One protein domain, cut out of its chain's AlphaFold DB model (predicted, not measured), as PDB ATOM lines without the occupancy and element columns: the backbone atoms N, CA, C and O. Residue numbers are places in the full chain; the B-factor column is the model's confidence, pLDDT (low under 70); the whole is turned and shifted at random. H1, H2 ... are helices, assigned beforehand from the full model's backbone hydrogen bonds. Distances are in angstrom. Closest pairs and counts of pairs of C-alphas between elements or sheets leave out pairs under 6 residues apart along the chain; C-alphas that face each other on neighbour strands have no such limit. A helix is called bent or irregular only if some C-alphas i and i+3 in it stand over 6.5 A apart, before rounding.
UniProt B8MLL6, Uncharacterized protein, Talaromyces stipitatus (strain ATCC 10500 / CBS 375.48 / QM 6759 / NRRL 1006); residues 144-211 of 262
ATOM      1  N   PRO A 144     245.862 246.392 198.085       83.56
ATOM      2  CA  PRO A 144     246.723 247.320 197.338       83.56
ATOM      3  C   PRO A 144     246.700 247.143 195.814       83.56
ATOM      4  O   PRO A 144     246.897 248.101 195.075       83.56
ATOM      5  N   PHE A 145     246.428 245.933 195.321       82.12
ATOM      6  CA  PHE A 145     246.342 245.659 193.884       82.12
ATOM      7  C   PHE A 145     245.021 246.125 193.243       82.12
ATOM      8  O   PHE A 145     244.968 246.286 192.029       82.12
ATOM      9  N   LEU A 146     243.968 246.359 194.040       82.06
ATOM     10  CA  LEU A 146     242.713 246.993 193.602       82.06
ATOM     11  C   LEU A 146     242.699 248.500 193.891       82.06
ATOM     12  O   LEU A 146     241.686 249.162 193.652       82.06
ATOM     13  N   ALA A 147     243.788 249.046 194.443       83.94
ATOM     14  CA  ALA A 147     243.926 250.477 194.648       83.94
ATOM     15  C   ALA A 147     243.816 251.197 193.303       83.94
ATOM     16  O   ALA A 147     244.505 250.871 192.339       83.94
ATOM     17  N   VAL A 148     242.924 252.184 193.243       81.81
ATOM     18  CA  VAL A 148     242.726 252.994 192.046       81.81
ATOM     19  C   VAL A 148     243.938 253.903 191.882       81.81
ATOM     20  O   VAL A 148     244.136 254.810 192.689       81.81
ATOM     21  N   LYS A 149     244.721 253.687 190.825       82.56
ATOM     22  CA  LYS A 149     245.892 254.505 190.497       82.56
ATOM     23  C   LYS A 149     245.535 255.433 189.348       82.56
ATOM     24  O   LYS A 149     245.395 255.003 188.215       82.56
ATOM     25  N   LEU A 150     245.318 256.717 189.638       82.00
ATOM     26  CA  LEU A 150     244.983 257.674 188.575       82.00
ATOM     27  C   LEU A 150     246.153 257.852 187.603       82.00
ATOM     28  O   LEU A 150     245.945 257.897 186.393       82.00
ATOM     29  N   VAL A 151     247.360 257.940 188.154       86.69
ATOM     30  CA  VAL A 151     248.622 258.097 187.432       86.69
ATOM     31  C   VAL A 151     249.404 256.797 187.571       86.69
ATOM     32  O   VAL A 151     249.414 256.201 188.648       86.69
ATOM     33  N   HIS A 152     250.056 256.354 186.498       83.69
ATOM     34  CA  HIS A 152     250.975 255.221 186.576       83.69
ATOM     35  C   HIS A 152     252.179 255.549 187.470       83.69
ATOM     36  O   HIS A 152     252.765 256.616 187.342       83.69
ATOM     37  N   ASP A 153     252.580 254.621 188.343       83.25
ATOM     38  CA  ASP A 153     253.707 254.844 189.269       83.25
ATOM     39  C   ASP A 153     255.050 255.004 188.542       83.25
ATOM     40  O   ASP A 153     255.967 255.648 189.045       83.25
ATOM     41  N   THR A 154     255.178 254.398 187.360       84.19
ATOM     42  CA  THR A 154     256.392 254.448 186.550       84.19
ATOM     43  C   THR A 154     256.189 255.325 185.314       84.19
ATOM     44  O   THR A 154     255.144 255.236 184.656       84.19
ATOM     45  N   PRO A 155     257.181 256.165 184.965       86.88
ATOM     46  CA  PRO A 155     257.127 256.951 183.744       86.88
ATOM     47  C   PRO A 155     257.222 256.039 182.518       86.88
ATOM     48  O   PRO A 155     257.796 254.946 182.559       86.88
ATOM     49  N   ASN A 156     256.674 256.504 181.398       85.12
ATOM     50  CA  ASN A 156     256.800 255.813 180.125       85.12
ATOM     51  C   ASN A 156     258.288 255.746 179.720       85.12
ATOM     52  O   ASN A 156     258.927 256.798 179.640       85.12
ATOM     53  N   PRO A 157     258.846 254.554 179.431       83.44
ATOM     54  CA  PRO A 157     260.258 254.412 179.074       83.44
ATOM     55  C   PRO A 157     260.662 255.184 177.809       83.44
ATOM     56  O   PRO A 157     261.825 255.539 177.668       83.44
ATOM     57  N   GLU A 158     259.727 255.455 176.894       83.38
ATOM     58  CA  GLU A 158     260.022 256.141 175.627       83.38
ATOM     59  C   GLU A 158     260.105 257.666 175.780       83.38
ATOM     60  O   GLU A 158     260.903 258.321 175.115       83.38
ATOM     61  N   THR A 159     259.271 258.243 176.645       82.12
ATOM     62  CA  THR A 159     259.039 259.698 176.717       82.12
ATOM     63  C   THR A 159     259.397 260.294 178.076       82.12
ATOM     64  O   THR A 159     259.296 261.508 178.262       82.12
ATOM     65  N   ASN A 160     259.772 259.450 179.044       86.12
ATOM     66  CA  ASN A 160     260.035 259.806 180.440       86.12
ATOM     67  C   ASN A 160     258.915 260.660 181.076       86.12
ATOM     68  O   ASN A 160     259.159 261.518 181.923       86.12
ATOM     69  N   SER A 161     257.681 260.457 180.611       87.38
ATOM     70  CA  SER A 161     256.490 261.212 181.010       87.38
ATOM     71  C   SER A 161     255.457 260.279 181.633       87.38
ATOM     72  O   SER A 161     255.440 259.080 181.352       87.38
ATOM     73  N   TYR A 162     254.591 260.818 182.488       89.94
ATOM     74  CA  TYR A 162     253.570 260.039 183.182       89.94
ATOM     75  C   TYR A 162     252.299 259.929 182.344       89.94
ATOM     76  O   TYR A 162     251.871 260.887 181.702       89.94
ATOM     77  N   ASN A 163     251.673 258.756 182.355       90.12
ATOM     78  CA  ASN A 163     250.397 258.516 181.687       90.12
ATOM     79  C   ASN A 163     249.279 258.312 182.716       90.12
ATOM     80  O   ASN A 163     249.519 257.802 183.814       90.12
ATOM     81  N   PHE A 164     248.055 258.674 182.332       88.19
ATOM     82  CA  PHE A 164     246.851 258.400 183.118       88.19
ATOM     83  C   PHE A 164     246.148 257.122 182.659       88.19
ATOM     84  O   PHE A 164     246.253 256.709 181.497       88.19
ATOM     85  N   GLU A 165     245.355 256.546 183.560       84.75
ATOM     86  CA  GLU A 165     244.358 255.541 183.199       84.75
ATOM     87  C   GLU A 165     243.175 256.171 182.430       84.75
ATOM     88  O   GLU A 165     242.724 257.273 182.765       84.75
ATOM     89  N   PRO A 166     242.615 255.482 181.417       77.12
ATOM     90  CA  PRO A 166     241.454 255.967 180.676       77.12
ATOM     91  C   PRO A 166     240.203 255.993 181.564       77.12
ATOM     92  O   PRO A 166     239.600 254.956 181.833       77.12
ATOM     93  N   LYS A 167     239.794 257.192 182.000       74.88
ATOM     94  CA  LYS A 167     238.596 257.403 182.839       74.88
ATOM     95  C   LYS A 167     237.530 258.307 182.233       74.88
ATOM     96  O   LYS A 167     236.432 258.396 182.773       74.88
ATOM     97  N   SER A 168     237.832 258.986 181.136       76.19
ATOM     98  CA  SER A 168     236.921 259.933 180.496       76.19
ATOM     99  C   SER A 168     236.739 259.603 179.015       76.19
ATOM    100  O   SER A 168     237.497 258.831 178.428       76.19
ATOM    101  N   LEU A 169     235.725 260.214 178.395       79.81
ATOM    102  CA  LEU A 169     235.473 260.099 176.952       79.81
ATOM    103  C   LEU A 169     236.562 260.775 176.100       79.81
ATOM    104  O   LEU A 169     236.631 260.541 174.896       79.81
ATOM    105  N   GLN A 170     237.399 261.620 176.712       82.56
ATOM    106  CA  GLN A 170     238.532 262.280 176.071       82.56
ATOM    107  C   GLN A 170     239.834 261.753 176.672       82.56
ATOM    108  O   GLN A 170     240.215 262.127 177.779       82.56
ATOM    109  N   SER A 171     240.529 260.906 175.922       85.44
ATOM    110  CA  SER A 171     241.709 260.170 176.386       85.44
ATOM    111  C   SER A 171     242.990 261.027 176.482       85.44
ATOM    112  O   SER A 171     243.984 260.722 175.825       85.44
ATOM    113  N   TRP A 172     242.978 262.097 177.284       87.00
ATOM    114  CA  TRP A 172     244.134 262.975 177.526       87.00
ATOM    115  C   TRP A 172     245.268 262.249 178.258       87.00
ATOM    116  O   TRP A 172     245.066 261.690 179.334       87.00
ATOM    117  N   TYR A 173     246.471 262.280 177.681       88.69
ATOM    118  CA  TYR A 173     247.694 261.661 178.201       88.69
ATOM    119  C   TYR A 173     247.585 260.156 178.483       88.69
ATOM    120  O   TYR A 173     248.319 259.605 179.311       88.69
ATOM    121  N   VAL A 174     246.682 259.468 177.783       89.44
ATOM    122  CA  VAL A 174     246.499 258.019 177.904       89.44
ATOM    123  C   VAL A 174     247.361 257.296 176.878       89.44
ATOM    124  O   VAL A 174     247.315 257.591 175.680       89.44
ATOM    125  N   ARG A 175     248.098 256.278 177.333       88.88
ATOM    126  CA  ARG A 175     248.956 255.478 176.458       88.88
ATOM    127  C   ARG A 175     248.124 254.607 175.495       88.88
ATOM    128  O   ARG A 175     247.226 253.875 175.932       88.88
ATOM    129  N   PRO A 176     248.444 254.606 174.187       89.38
ATOM    130  CA  PRO A 176     247.814 253.726 173.213       89.38
ATOM    131  C   PRO A 176     248.378 252.302 173.318       89.38
ATOM    132  O   PRO A 176     249.344 251.950 172.648       89.38
ATOM    133  N   THR A 177     247.761 251.463 174.144       88.69
ATOM    134  CA  THR A 177     248.017 250.021 174.208       88.69
ATOM    135  C   THR A 177     246.984 249.267 173.371       88.69
ATOM    136  O   THR A 177     245.949 249.814 172.980       88.69
ATOM    137  N   PHE A 178     247.245 247.992 173.077       90.38
ATOM    138  CA  PHE A 178     246.301 247.164 172.320       90.38
ATOM    139  C   PHE A 178     244.917 247.117 172.997       90.38
ATOM    140  O   PHE A 178     243.901 247.391 172.358       90.38
ATOM    141  N   TRP A 179     244.887 246.877 174.312       87.62
ATOM    142  CA  TRP A 179     243.655 246.848 175.103       87.62
ATOM    143  C   TRP A 179     242.996 248.223 175.260       87.62
ATOM    144  O   TRP A 179     241.769 248.294 175.237       87.62
ATOM    145  N   SER A 180     243.758 249.318 175.361       86.19
ATOM    146  CA  SER A 180     243.153 250.656 175.451       86.19
ATOM    147  C   SER A 180     242.540 251.123 174.126       86.19
ATOM    148  O   SER A 180     241.616 251.933 174.130       86.19
ATOM    149  N   LYS A 181     242.992 250.573 172.992       89.69
ATOM    150  CA  LYS A 181     242.430 250.854 171.663       89.69
ATOM    151  C   LYS A 181     241.267 249.946 171.269       89.69
ATOM    152  O   LYS A 181     240.348 250.427 170.604       89.69
ATOM    153  N   TRP A 182     241.320 248.663 171.629       89.38
ATOM    154  CA  TRP A 182     240.414 247.627 171.104       89.38
ATOM    155  C   TRP A 182     239.652 246.834 172.169       89.38
ATOM    156  O   TRP A 182     238.818 246.004 171.822       89.38
ATOM    157  N   GLY A 183     239.911 247.077 173.452       90.75
ATOM    158  CA  GLY A 183     239.206 246.409 174.538       90.75
ATOM    159  C   GLY A 183     237.717 246.778 174.617       90.75
ATOM    160  O   GLY A 183     237.265 247.733 173.979       90.75
ATOM    161  N   PRO A 184     236.942 246.074 175.459       90.56
ATOM    162  CA  PRO A 184     235.508 246.319 175.614       90.56
ATOM    163  C   PRO A 184     235.207 247.753 176.071       90.56
ATOM    164  O   PRO A 184     234.289 248.387 175.558       90.56
ATOM    165  N   GLY A 185     236.031 248.314 176.965       86.50
ATOM    166  CA  GLY A 185     235.921 249.719 177.369       86.50
ATOM    167  C   GLY A 185     236.147 250.691 176.207       86.50
ATOM    168  O   GLY A 185     235.420 251.670 176.074       86.50
ATOM    169  N   ALA A 186     237.088 250.389 175.309       89.00
ATOM    170  CA  ALA A 186     237.355 251.207 174.129       89.00
ATOM    171  C   ALA A 186     236.175 251.186 173.144       89.00
ATOM    172  O   ALA A 186     235.850 252.214 172.550       89.00
ATOM    173  N   LEU A 187     235.496 250.043 173.004       90.50
ATOM    174  CA  LEU A 187     234.269 249.936 172.216       90.50
ATOM    175  C   LEU A 187     233.145 250.798 172.809       90.50
ATOM    176  O   LEU A 187     232.502 251.539 172.070       90.50
ATOM    177  N   LEU A 188     232.945 250.754 174.131       88.50
ATOM    178  CA  LEU A 188     231.954 251.595 174.813       88.50
ATOM    179  C   LEU A 188     232.242 253.088 174.624       88.50
ATOM    180  O   LEU A 188     231.330 253.846 174.301       88.50
ATOM    181  N   VAL A 189     233.504 253.506 174.753       87.75
ATOM    182  CA  VAL A 189     233.914 254.896 174.504       87.75
ATOM    183  C   VAL A 189     233.566 255.316 173.075       87.75
ATOM    184  O   VAL A 189     232.992 256.386 172.894       87.75
ATOM    185  N   ARG A 190     233.811 254.462 172.071       87.88
ATOM    186  CA  ARG A 190     233.422 254.740 170.676       87.88
ATOM    187  C   ARG A 190     231.905 254.851 170.500       87.88
ATOM    188  O   ARG A 190     231.451 255.754 169.805       87.88
ATOM    189  N   ILE A 191     231.124 253.968 171.130       88.94
ATOM    190  CA  ILE A 191     229.647 254.002 171.078       88.94
ATOM    191  C   ILE A 191     229.107 255.304 171.684       88.94
ATOM    192  O   ILE A 191     228.160 255.886 171.162       88.94
ATOM    193  N   LEU A 192     229.732 255.790 172.758       86.25
ATOM    194  CA  LEU A 192     229.393 257.059 173.405       86.25
ATOM    195  C   LEU A 192     229.989 258.288 172.684       86.25
ATOM    196  O   LEU A 192     229.932 259.395 173.214       86.25
ATOM    197  N   GLY A 193     230.566 258.113 171.490       84.50
ATOM    198  CA  GLY A 193     231.143 259.195 170.686       84.50
ATOM    199  C   GLY A 193     232.447 259.782 171.244       84.50
ATOM    200  O   GLY A 193     232.865 260.860 170.823       84.50
ATOM    201  N   GLY A 194     233.078 259.099 172.199       85.19
ATOM    202  CA  GLY A 194     234.380 259.460 172.746       85.19
ATOM    203  C   GLY A 194     235.544 259.016 171.859       85.19
ATOM    204  O   GLY A 194     235.409 258.186 170.958       85.19
ATOM    205  N   ASP A 195     236.721 259.561 172.147       87.81
ATOM    206  CA  ASP A 195     237.938 259.289 171.392       87.81
ATOM    207  C   ASP A 195     238.821 258.278 172.134       87.81
ATOM    208  O   ASP A 195     239.247 258.502 173.273       87.81
ATOM    209  N   VAL A 196     239.145 257.172 171.459       89.19
ATOM    210  CA  VAL A 196     240.112 256.192 171.974       89.19
ATOM    211  C   VAL A 196     241.547 256.733 171.891       89.19
ATOM    212  O   VAL A 196     241.847 257.553 171.011       89.19
ATOM    213  N   PRO A 197     242.462 256.271 172.764       86.56
ATOM    214  CA  PRO A 197     243.845 256.737 172.784       86.56
ATOM    215  C   PRO A 197     244.523 256.610 171.413       86.56
ATOM    216  O   PRO A 197     244.545 255.537 170.803       86.56
ATOM    217  N   GLY A 198     245.084 257.716 170.919       83.00
ATOM    218  CA  GLY A 198     245.758 257.786 169.619       83.00
ATOM    219  C   GLY A 198     244.840 257.824 168.388       83.00
ATOM    220  O   GLY A 198     245.348 257.739 167.277       83.00
ATOM    221  N   SER A 199     243.515 257.956 168.547       85.19
ATOM    222  CA  SER A 199     242.574 258.095 167.415       85.19
ATOM    223  C   SER A 199     242.749 259.419 166.654       85.19
ATOM    224  O   SER A 199     242.640 259.465 165.432       85.19
ATOM    225  N   ARG A 200     243.063 260.510 167.370       83.69
ATOM    226  CA  ARG A 200     243.250 261.862 166.805       83.69
ATOM    227  C   ARG A 200     244.720 262.290 166.747       83.69
ATOM    228  O   ARG A 200     245.032 263.450 167.020       83.69
ATOM    229  N   GLY A 201     245.613 261.347 166.443       85.50
ATOM    230  CA  GLY A 201     247.060 261.578 166.469       85.50
ATOM    231  C   GLY A 201     247.516 262.110 167.830       85.50
ATOM    232  O   GLY A 201     247.088 261.599 168.869       85.50
ATOM    233  N   ASP A 202     248.306 263.184 167.810       85.00
ATOM    234  CA  ASP A 202     248.934 263.759 169.008       85.00
ATOM    235  C   ASP A 202     248.065 264.782 169.750       85.00
ATOM    236  O   ASP A 202     248.484 265.327 170.769       85.00
ATOM    237  N   ARG A 203     246.827 265.035 169.293       85.69
ATOM    238  CA  ARG A 203     245.931 266.036 169.902       85.69
ATOM    239  C   ARG A 203     245.720 265.820 171.400       85.69
ATOM    240  O   ARG A 203     245.585 266.791 172.135       85.69
ATOM    241  N   TYR A 204     245.634 264.560 171.817       85.94
ATOM    242  CA  TYR A 204     245.408 264.168 173.210       85.94
ATOM    243  C   TYR A 204     246.703 263.812 173.948       85.94
ATOM    244  O   TYR A 204     246.643 263.227 175.024       85.94
ATOM    245  N   GLU A 205     247.859 264.143 173.370       87.50
ATOM    246  CA  GLU A 205     249.189 263.934 173.945       87.50
ATOM    247  C   GLU A 205     249.424 262.507 174.502       87.50
ATOM    248  O   GLU A 205     249.763 262.347 175.677       87.50
ATOM    249  N   PRO A 206     249.269 261.439 173.689       88.19
ATOM    250  CA  PRO A 206     249.436 260.049 174.138       88.19
ATOM    251  C   PRO A 206     250.819 259.739 174.743       88.19
ATOM    252  O   PRO A 206     250.963 258.763 175.485       88.19
ATOM    253  N   GLN A 207     251.826 260.570 174.454       87.69
ATOM    254  CA  GLN A 207     253.176 260.518 175.015       87.69
ATOM    255  C   GLN A 207     253.228 260.660 176.545       87.69
ATOM    256  O   GLN A 207     254.222 260.254 177.145       87.69
ATOM    257  N   GLY A 208     252.173 261.184 177.177       87.44
ATOM    258  CA  GLY A 208     252.130 261.450 178.614       87.44
ATOM    259  C   GLY A 208     252.354 262.923 178.949       87.44
ATOM    260  O   GLY A 208     252.607 263.743 178.069       87.44
ATOM    261  N   TYR A 209     252.249 263.255 180.232       84.56
ATOM    262  CA  TYR A 209     252.480 264.598 180.750       84.56
ATOM    263  C   TYR A 209     253.678 264.626 181.700       84.56
ATOM    264  O   TYR A 209     253.996 263.651 182.387       84.56
ATOM    265  N   ASN A 210     254.327 265.783 181.763       85.44
ATOM    266  CA  ASN A 210     255.312 266.105 182.780       85.44
ATOM    267  C   ASN A 210     254.792 267.314 183.563       85.44
ATOM    268  O   ASN A 210     254.368 268.308 182.975       85.44
ATOM    269  N   LEU A 211     254.813 267.221 184.894       79.62
ATOM    270  CA  LEU A 211     254.350 268.279 185.797       79.62
ATOM    271  C   LEU A 211     255.067 269.613 185.553       79.62
ATOM    272  O   LEU A 211     254.479 270.667 185.758       79.62
TER     273      LEU A 211
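AT A GLANCE: This is residues 144 to 211 of the 262 residues of an uncharacterized protein of Talaromyces stipitatus (strain ATCC 10500 / CBS 375.48 / QM 6759 / NRRL 1006) (UniProt B8MLL6). Little regular structure: a compact, rounded body mostly of loops, with a long winding stretch, residues 144 to 177, then two short helices, H1 and H2, side by side in the chain, and a small H3 away from both. Of 68 printed residues, 17 are in the three named helices, in the order H1, H2, H3, with no named strand; the class is all helix. The radius of gyration of the C-alphas is 11.9 A; the spans are 31 by 30 by 19 A.

HOW THE PARTS SIT: H1, residues 178 to 182, and H2, residues 184 to 191, are close but not clearly touching; their closest C-alphas, of Ser 180 and Ala 186, are 6.0 A apart. H3, residues 201 to 204, is apart from both. In H1 and H2 every O i to N i+4 pair is within hydrogen-bond range; H3 is too short for one.

IN THESE COORDINATES: H1 begins at C-alpha 178 (246.301, 247.164, 172.320) and measures 6.0 A. H2 measures 10.7 A. H3 is irregular, 7.4 A from C-alpha 201 to C-alpha 204 (245.408, 264.168, 173.210).

THE WHOLE: The C-alphas farthest apart, of Pro 144 and Gly 201, are 34.0 A apart. The printed part has no cut. The link H1 to H2 is tight, H2 to H3 short. No printed residue is under 70 in pLDDT.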